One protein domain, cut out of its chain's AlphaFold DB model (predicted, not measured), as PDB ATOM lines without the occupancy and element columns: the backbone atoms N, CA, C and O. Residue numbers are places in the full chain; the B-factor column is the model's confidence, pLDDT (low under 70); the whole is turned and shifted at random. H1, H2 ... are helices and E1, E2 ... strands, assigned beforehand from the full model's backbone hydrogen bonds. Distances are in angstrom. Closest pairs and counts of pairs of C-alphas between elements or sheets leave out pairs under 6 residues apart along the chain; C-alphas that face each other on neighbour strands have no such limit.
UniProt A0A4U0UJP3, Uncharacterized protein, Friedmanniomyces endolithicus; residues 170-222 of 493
ATOM      1  N   ARG A 170     -41.651  28.649  31.233       87.25
ATOM      2  CA  ARG A 170     -42.274  27.538  30.505       87.25
ATOM      3  C   ARG A 170     -41.687  26.191  30.909       87.25
ATOM      4  O   ARG A 170     -40.528  26.103  31.300       87.25
ATOM      5  N   TRP A 171     -42.498  25.143  30.798       87.31
ATOM      6  CA  TRP A 171     -42.048  23.764  30.979       87.31
ATOM      7  C   TRP A 171     -41.595  23.168  29.658       87.31
ATOM      8  O   TRP A 171     -42.335  23.242  28.676       87.31
ATOM      9  N   GLU A 172     -40.448  22.499  29.671       86.25
ATOM     10  CA  GLU A 172     -39.928  21.733  28.540       86.25
ATOM     11  C   GLU A 172     -39.497  20.323  28.968       86.25
ATOM     12  O   GLU A 172     -39.266  20.043  30.148       86.25
ATOM     13  N   PHE A 173     -39.438  19.415  27.991       83.69
ATOM     14  CA  PHE A 173     -38.821  18.102  28.169       83.69
ATOM     15  C   PHE A 173     -37.311  18.275  28.149       83.69
ATOM     16  O   PHE A 173     -36.800  18.968  27.272       83.69
ATOM     17  N   HIS A 174     -36.606  17.645  29.087       82.06
ATOM     18  CA  HIS A 174     -35.163  17.828  29.193       82.06
ATOM     19  C   HIS A 174     -34.421  17.343  27.938       82.06
ATOM     20  O   HIS A 174     -33.502  18.003  27.458       82.06
ATOM     21  N   THR A 175     -34.865  16.223  27.365       78.50
ATOM     22  CA  THR A 175     -34.321  15.657  26.128       78.50
ATOM     23  C   THR A 175     -35.424  15.255  25.145       78.50
ATOM     24  O   THR A 175     -36.600  15.130  25.497       78.50
ATOM     25  N   THR A 176     -35.051  14.996  23.887       71.88
ATOM     26  CA  THR A 176     -35.967  14.387  22.902       71.88
ATOM     27  C   THR A 176     -36.447  12.999  23.329       71.88
ATOM     28  O   THR A 176     -37.607  12.673  23.095       71.88
ATOM     29  N   TYR A 177     -35.609  12.229  24.031       75.81
ATOM     30  CA  TYR A 177     -35.982  10.935  24.600       75.81
ATOM     31  C   TYR A 177     -37.101  11.069  25.642       75.81
ATOM     32  O   TYR A 177     -38.069  10.315  25.589       75.81
ATOM     33  N   ASP A 178     -37.030  12.065  26.535       77.69
ATOM     34  CA  ASP A 178     -38.095  12.326  27.516       77.69
ATOM     35  C   ASP A 178     -39.420  12.684  26.832       77.69
ATOM     36  O   ASP A 178     -40.484  12.226  27.248       77.69
ATOM     37  N   ARG A 179     -39.373  13.469  25.750       75.62
ATOM     38  CA  ARG A 179     -40.565  13.787  24.953       75.62
ATOM     39  C   ARG A 179     -41.156  12.535  24.306       75.62
ATOM     40  O   ARG A 179     -42.367  12.340  24.349       75.62
ATOM     41  N   ASP A 180     -40.324  11.692  23.707       72.88
ATOM     42  CA  ASP A 180     -40.786  10.490  23.012       72.88
ATOM     43  C   ASP A 180     -41.345   9.461  24.010       72.88
ATOM     44  O   ASP A 180     -42.391   8.857  23.762       72.88
ATOM     45  N   LEU A 181     -40.728   9.344  25.189       73.00
ATOM     46  CA  LEU A 181     -41.232   8.545  26.303       73.00
ATOM     47  C   LEU A 181     -42.556   9.105  26.851       73.00
ATOM     48  O   LEU A 181     -43.450   8.338  27.207       73.00
ATOM     49  N   ALA A 182     -42.724  10.430  26.877       75.56
ATOM     50  CA  ALA A 182     -43.985  11.058  27.257       75.56
ATOM     51  C   ALA A 182     -45.096  10.787  26.234       75.56
ATOM     52  O   ALA A 182     -46.215  10.451  26.619       75.56
ATOM     53  N   ASN A 183     -44.791  10.864  24.939       74.38
ATOM     54  CA  ASN A 183     -45.737  10.508  23.884       74.38
ATOM     55  C   ASN A 183     -46.137   9.028  23.974       74.38
ATOM     56  O   ASN A 183     -47.314   8.711  23.850       74.38
ATOM     57  N   LEU A 184     -45.181   8.136  24.249       73.44
ATOM     58  CA  LEU A 184     -45.439   6.703  24.396       73.44
ATOM     59  C   LEU A 184     -46.311   6.381  25.618       73.44
ATOM     60  O   LEU A 184     -47.226   5.570  25.519       73.44
ATOM     61  N   ASN A 185     -46.019   7.000  26.764       72.94
ATOM     62  CA  ASN A 185     -46.656   6.651  28.036       72.94
ATOM     63  C   ASN A 185     -47.962   7.409  28.301       72.94
ATOM     64  O   ASN A 185     -48.784   6.937  29.080       72.94
ATOM     65  N   PHE A 186     -48.141   8.590  27.705       77.69
ATOM     66  CA  PHE A 186     -49.280   9.469  27.986       77.69
ATOM     67  C   PHE A 186     -50.066   9.852  26.729       77.69
ATOM     68  O   PHE A 186     -51.216  10.262  26.845       77.69
ATOM     69  N   GLY A 187     -49.491   9.740  25.529       78.50
ATOM     70  CA  GLY A 187     -50.157  10.138  24.290       78.50
ATOM     71  C   GLY A 187     -51.425   9.327  24.023       78.50
ATOM     72  O   GLY A 187     -51.386   8.105  23.922       78.50
ATOM     73  N   GLY A 188     -52.567  10.008  23.896       72.12
ATOM     74  CA  GLY A 188     -53.853   9.360  23.616       72.12
ATOM     75  C   GLY A 188     -54.448   8.570  24.789       72.12
ATOM     76  O   GLY A 188     -55.460   7.890  24.607       72.12
ATOM     77  N   ASP A 189     -53.870   8.651  25.992       73.62
ATOM     78  CA  ASP A 189     -54.366   7.900  27.146       73.62
ATOM     79  C   ASP A 189     -55.589   8.580  27.785       73.62
ATOM     80  O   ASP A 189     -55.497   9.616  28.447       73.62
ATOM     81  N   ASN A 190     -56.765   7.970  27.625       68.75
ATOM     82  CA  ASN A 190     -58.014   8.441  28.222       68.75
ATOM     83  C   ASN A 190     -58.006   8.431  29.762       68.75
ATOM     84  O   ASN A 190     -58.636   9.298  30.365       68.75
ATOM     85  N   LEU A 191     -57.301   7.492  30.404       66.38
ATOM     86  CA  LEU A 191     -57.309   7.313  31.864       66.38
ATOM     87  C   LEU A 191     -56.534   8.414  32.587       66.38
ATOM     88  O   LEU A 191     -56.920   8.853  33.667       66.38
ATOM     89  N   LEU A 192     -55.475   8.910  31.952       69.31
ATOM     90  CA  LEU A 192     -54.687  10.052  32.420       69.31
ATOM     91  C   LEU A 192     -55.209  11.383  31.834       69.31
ATOM     92  O   LEU A 192     -54.655  12.463  32.069       69.31
ATOM     93  N   GLY A 193     -56.318  11.304  31.088       69.19
ATOM     94  CA  GLY A 193     -57.053  12.395  30.455       69.19
ATOM     95  C   GLY A 193     -56.314  13.072  29.291       69.19
ATOM     96  O   GLY A 193     -56.567  14.247  29.012       69.19
ATOM     97  N   PHE A 194     -55.418  12.340  28.638       78.06
ATOM     98  CA  PHE A 194     -54.733  12.672  27.389       78.06
ATOM     99  C   PHE A 194     -55.385  12.017  26.158       78.06
ATOM    100  O   PHE A 194     -54.812  12.027  25.078       78.06
ATOM    101  N   GLY A 195     -56.606  11.494  26.294       67.56
ATOM    102  CA  GLY A 195     -57.355  10.768  25.263       67.56
ATOM    103  C   GLY A 195     -57.352  11.353  23.850       67.56
ATOM    104  O   GLY A 195     -57.243  10.628  22.869       67.56
ATOM    105  N   ASN A 196     -57.423  12.681  23.752       74.88
ATOM    106  CA  ASN A 196     -57.417  13.415  22.481       74.88
ATOM    107  C   ASN A 196     -56.090  14.154  22.221       74.88
ATOM    108  O   ASN A 196     -56.019  15.021  21.353       74.88
ATOM    109  N   ILE A 197     -55.052  13.863  23.005       75.62
ATOM    110  CA  ILE A 197     -53.760  14.548  22.994       75.62
ATOM    111  C   ILE A 197     -52.681  13.497  22.701       75.62
ATOM    112  O   ILE A 197     -52.102  12.933  23.628       75.62
ATOM    113  N   PRO A 198     -52.401  13.206  21.418       72.19
ATOM    114  CA  PRO A 198     -51.400  12.207  21.045       72.19
ATOM    115  C   PRO A 198     -49.968  12.647  21.379       72.19
ATOM    116  O   PRO A 198     -49.111  11.803  21.600       72.19
ATOM    117  N   ASN A 199     -49.718  13.959  21.443       77.69
ATOM    118  CA  ASN A 199     -48.412  14.534  21.762       77.69
ATOM    119  C   ASN A 199     -48.547  15.516  22.937       77.69
ATOM    120  O   ASN A 199     -48.726  16.719  22.711       77.69
ATOM    121  N   PRO A 200     -48.566  15.029  24.189       80.81
ATOM    122  CA  PRO A 200     -48.715  15.885  25.356       80.81
ATOM    123  C   PRO A 200     -47.508  16.808  25.545       80.81
ATOM    124  O   PRO A 200     -46.353  16.404  25.448       80.81
ATOM    125  N   THR A 201     -47.777  18.074  25.852       83.31
ATOM    126  CA  THR A 201     -46.733  19.058  26.172       83.31
ATOM    127  C   THR A 201     -46.170  18.829  27.578       83.31
ATOM    128  O   THR A 201     -46.874  18.348  28.468       83.31
ATOM    129  N   ALA A 202     -44.930  19.263  27.825       85.44
ATOM    130  CA  ALA A 202     -44.300  19.182  29.146       85.44
ATOM    131  C   ALA A 202     -45.124  19.881  30.247       85.44
ATOM    132  O   ALA A 202     -45.215  19.381  31.365       85.44
ATOM    133  N   THR A 203     -45.808  20.987  29.920       86.94
ATOM    134  CA  THR A 203     -46.732  21.660  30.853       86.94
ATOM    135  C   THR A 203     -47.926  20.774  31.210       86.94
ATOM    136  O   THR A 203     -48.281  20.670  32.382       86.94
ATOM    137  N   GLN A 204     -48.538  20.111  30.223       85.56
ATOM    138  CA  GLN A 204     -49.679  19.222  30.463       85.56
ATOM    139  C   GLN A 204     -49.271  17.979  31.266       85.56
ATOM    140  O   GLN A 204     -50.023  17.559  32.146       85.56
ATOM    141  N   ILE A 205     -48.084  17.421  31.000       83.12
ATOM    142  CA  ILE A 205     -47.512  16.333  31.807       83.12
ATOM    143  C   ILE A 205     -47.276  16.812  33.239       83.12
ATOM    144  O   ILE A 205     -47.683  16.130  34.176       83.12
ATOM    145  N   TRP A 206     -46.677  17.991  33.433       84.38
ATOM    146  CA  TRP A 206     -46.409  18.505  34.773       84.38
ATOM    147  C   TRP A 206     -47.688  18.721  35.590       84.38
ATOM    148  O   TRP A 206     -47.792  18.233  36.711       84.38
ATOM    149  N   GLN A 207     -48.699  19.372  35.010       83.62
ATOM    150  CA  GLN A 207     -49.972  19.648  35.687       83.62
ATOM    151  C   GLN A 207     -50.719  18.383  36.133       83.62
ATOM    152  O   GLN A 207     -51.539  18.445  37.048       83.62
ATOM    153  N   ARG A 208     -50.465  17.245  35.478       75.81
ATOM    154  CA  ARG A 208     -51.147  15.967  35.733       75.81
ATOM    155  C   ARG A 208     -50.277  14.947  36.462       75.81
ATOM    156  O   ARG A 208     -50.780  13.914  36.899       75.81
ATOM    157  N   ARG A 209     -48.982  15.227  36.616       66.69
ATOM    158  CA  ARG A 209     -48.024  14.374  37.320       66.69
ATOM    159  C   ARG A 209     -48.328  14.373  38.821       66.69
ATOM    160  O   ARG A 209     -48.208  15.386  39.500       66.69
ATOM    161  N   GLY A 210     -48.577  13.185  39.364       54.25
ATOM    162  CA  GLY A 210     -48.278  12.863  40.758       54.25
ATOM    163  C   GLY A 210     -46.877  12.255  40.844       54.25
ATOM    164  O   GLY A 210     -46.714  11.095  40.506       54.25
ATOM    165  N   ALA A 211     -45.868  13.042  41.229       46.47
ATOM    166  CA  ALA A 211     -44.496  12.686  41.658       46.47
ATOM    167  C   ALA A 211     -43.638  11.575  40.968       46.47
ATOM    168  O   ALA A 211     -42.472  11.485  41.330       46.47
ATOM    169  N   LYS A 212     -44.104  10.724  40.035       51.19
ATOM    170  CA  LYS A 212     -43.412   9.446  39.715       51.19
ATOM    171  C   LYS A 212     -43.445   8.977  38.248       51.19
ATOM    172  O   LYS A 212     -43.587   7.785  37.998       51.19
ATOM    173  N   SER A 213     -43.324   9.859  37.258       55.69
ATOM    174  CA  SER A 213     -43.373   9.427  35.846       55.69
ATOM    175  C   SER A 213     -42.031   9.003  35.234       55.69
ATOM    176  O   SER A 213     -42.025   8.606  34.075       55.69
ATOM    177  N   GLY A 214     -40.902   9.087  35.953       66.06
ATOM    178  CA  GLY A 214     -39.572   8.790  35.381       66.06
ATOM    179  C   GLY A 214     -39.197   9.669  34.175       66.06
ATOM    180  O   GLY A 214     -38.259   9.349  33.457       66.06
ATOM    181  N   LEU A 215     -39.961  10.744  33.937       74.31
ATOM    182  CA  LEU A 215     -39.765  11.724  32.873       74.31
ATOM    183  C   LEU A 215     -39.041  12.940  33.431       74.31
ATOM    184  O   LEU A 215     -39.481  13.496  34.444       74.31
ATOM    185  N   ASN A 216     -38.015  13.399  32.720       83.75
ATOM    186  CA  ASN A 216     -37.263  14.577  33.123       83.75
ATOM    187  C   ASN A 216     -37.871  15.847  32.521       83.75
ATOM    188  O   ASN A 216     -37.878  16.052  31.304       83.75
ATOM    189  N   LEU A 217     -38.411  16.697  33.395       82.56
ATOM    190  CA  LEU A 217     -39.013  17.982  33.042       82.56
ATOM    191  C   LEU A 217     -38.189  19.125  33.620       82.56
ATOM    192  O   LEU A 217     -37.732  19.057  34.761       82.56
ATOM    193  N   VAL A 218     -38.068  20.203  32.853       84.44
ATOM    194  CA  VAL A 218     -37.341  21.407  33.255       84.44
ATOM    195  C   VAL A 218     -38.224  22.644  33.169       84.44
ATOM    196  O   VAL A 218     -39.065  22.765  32.276       84.44
ATOM    197  N   TRP A 219     -38.016  23.574  34.095       84.00
ATOM    198  CA  TRP A 219     -38.583  24.918  34.047       84.00
ATOM    199  C   TRP A 219     -37.576  25.899  33.443       84.00
ATOM    200  O   TRP A 219     -36.438  25.976  33.894       84.00
ATOM    201  N   ILE A 220     -37.994  26.683  32.453       80.56
ATOM    202  CA  ILE A 220     -37.176  27.733  31.834       80.56
ATOM    203  C   ILE A 220     -37.789  29.089  32.201       80.56
ATOM    204  O   ILE A 220     -38.911  29.367  31.761       80.56
ATOM    205  N   PRO A 221     -37.115  29.920  33.019       82.00
ATOM    206  CA  PRO A 221     -37.583  31.264  33.349       82.00
ATOM    207  C   PRO A 221     -37.766  32.145  32.103       82.00
ATOM    208  O   PRO A 221     -37.013  32.062  31.137       82.00
ATOM    209  N   ALA A 222     -38.771  33.019  32.117       77.69
ATOM    210  CA  ALA A 222     -38.992  33.985  31.046       77.69
ATOM    211  C   ALA A 222     -37.862  35.029  31.038       77.69
ATOM    212  O   ALA A 222     -37.641  35.702  32.042       77.69
TER     213      ALA A 222
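Overview. This is residues 170 to 222 of the 493 residues of an uncharacterized protein of Friedmanniomyces endolithicus (UniProt A0A4U0UJP3). A small two-stranded antiparallel ribbon, made by the first and last named elements E1 and E2, lies towards one end of the long axis, and the short helix H2 begins beside its strand E1. The longer helix H1 starts just past the end of the ribbon where E1 ends and E2 begins, and runs away from it; from the far end of H1 a long loop, residues 187 to 201, folds back to H2. The printed part has 53 residues with two named helices and two named strands, in the order E1, H1, H2, E2, and its class is mixed, helices and strands. It is compact, with a radius of gyration of the C-alphas of 10.4 A, yet elongated in outline, with spans of 31 by 20 by 20 A.

Along the chain. E1 is residues 170 to 173, 10.3 A from first to last C-alpha, and begins with C-alpha 170 at (-42.274, 27.538, 30.505). E2, residues 217 to 221, is 13.4 A long and ends with C-alpha 221 at (-37.583, 31.264, 33.349). H2 is residues 202 to 208, 10.0 A long. H1, residues 176 to 186, is the longest helix at 15.1 A and begins with C-alpha 176 at (-35.967, 14.387, 22.902).

Arrangement. E1 and E2 are antiparallel neighbours, with 148 degrees between their directions. The C-alphas of Trp 171 and Trp 219 face each other at 4.8 A. N 170 and O 220, at 2.9 A, and N 218 and O 172, at 3.0 A, are within hydrogen-bond range. H2 and E1 have 7 pairs of C-alphas within 8 A, the closest being those of Glu 172 and Ala 202, 5.1 A apart. H2 and E2 have 2 such pairs, the closest C-alphas being those of Ala 202 and Leu 217 at 6.7 A. The closest C-alphas of E1 and H1 are those of Phe 173 and Arg 179, 5.7 A apart. H1 and H2 are close but not clearly touching, with the closest C-alphas, those of Arg 179 and Ala 202, 7.8 A apart. These helices run the same way at a shallow tilt of 34.9 degrees, only just short of steep. In H1 and H2 every O i to N i+4 pair is within hydrogen-bond range.

Size, cuts and confidence. The two C-alphas farthest apart are those of Leu 191 and Ala 222, at 32.4 A, while the first and last printed C-alphas, of Arg 170 and Ala 222, are 7.3 A apart. The printed part has no cut. The link from E1 to H1 is tight, that from H2 to E2 is short with 8 residues, and that from H1 to H2 is long with 15. The mean pLDDT of the printed part is 75.6, and residues 190 to 193, 195 and 209 to 214 are under 70.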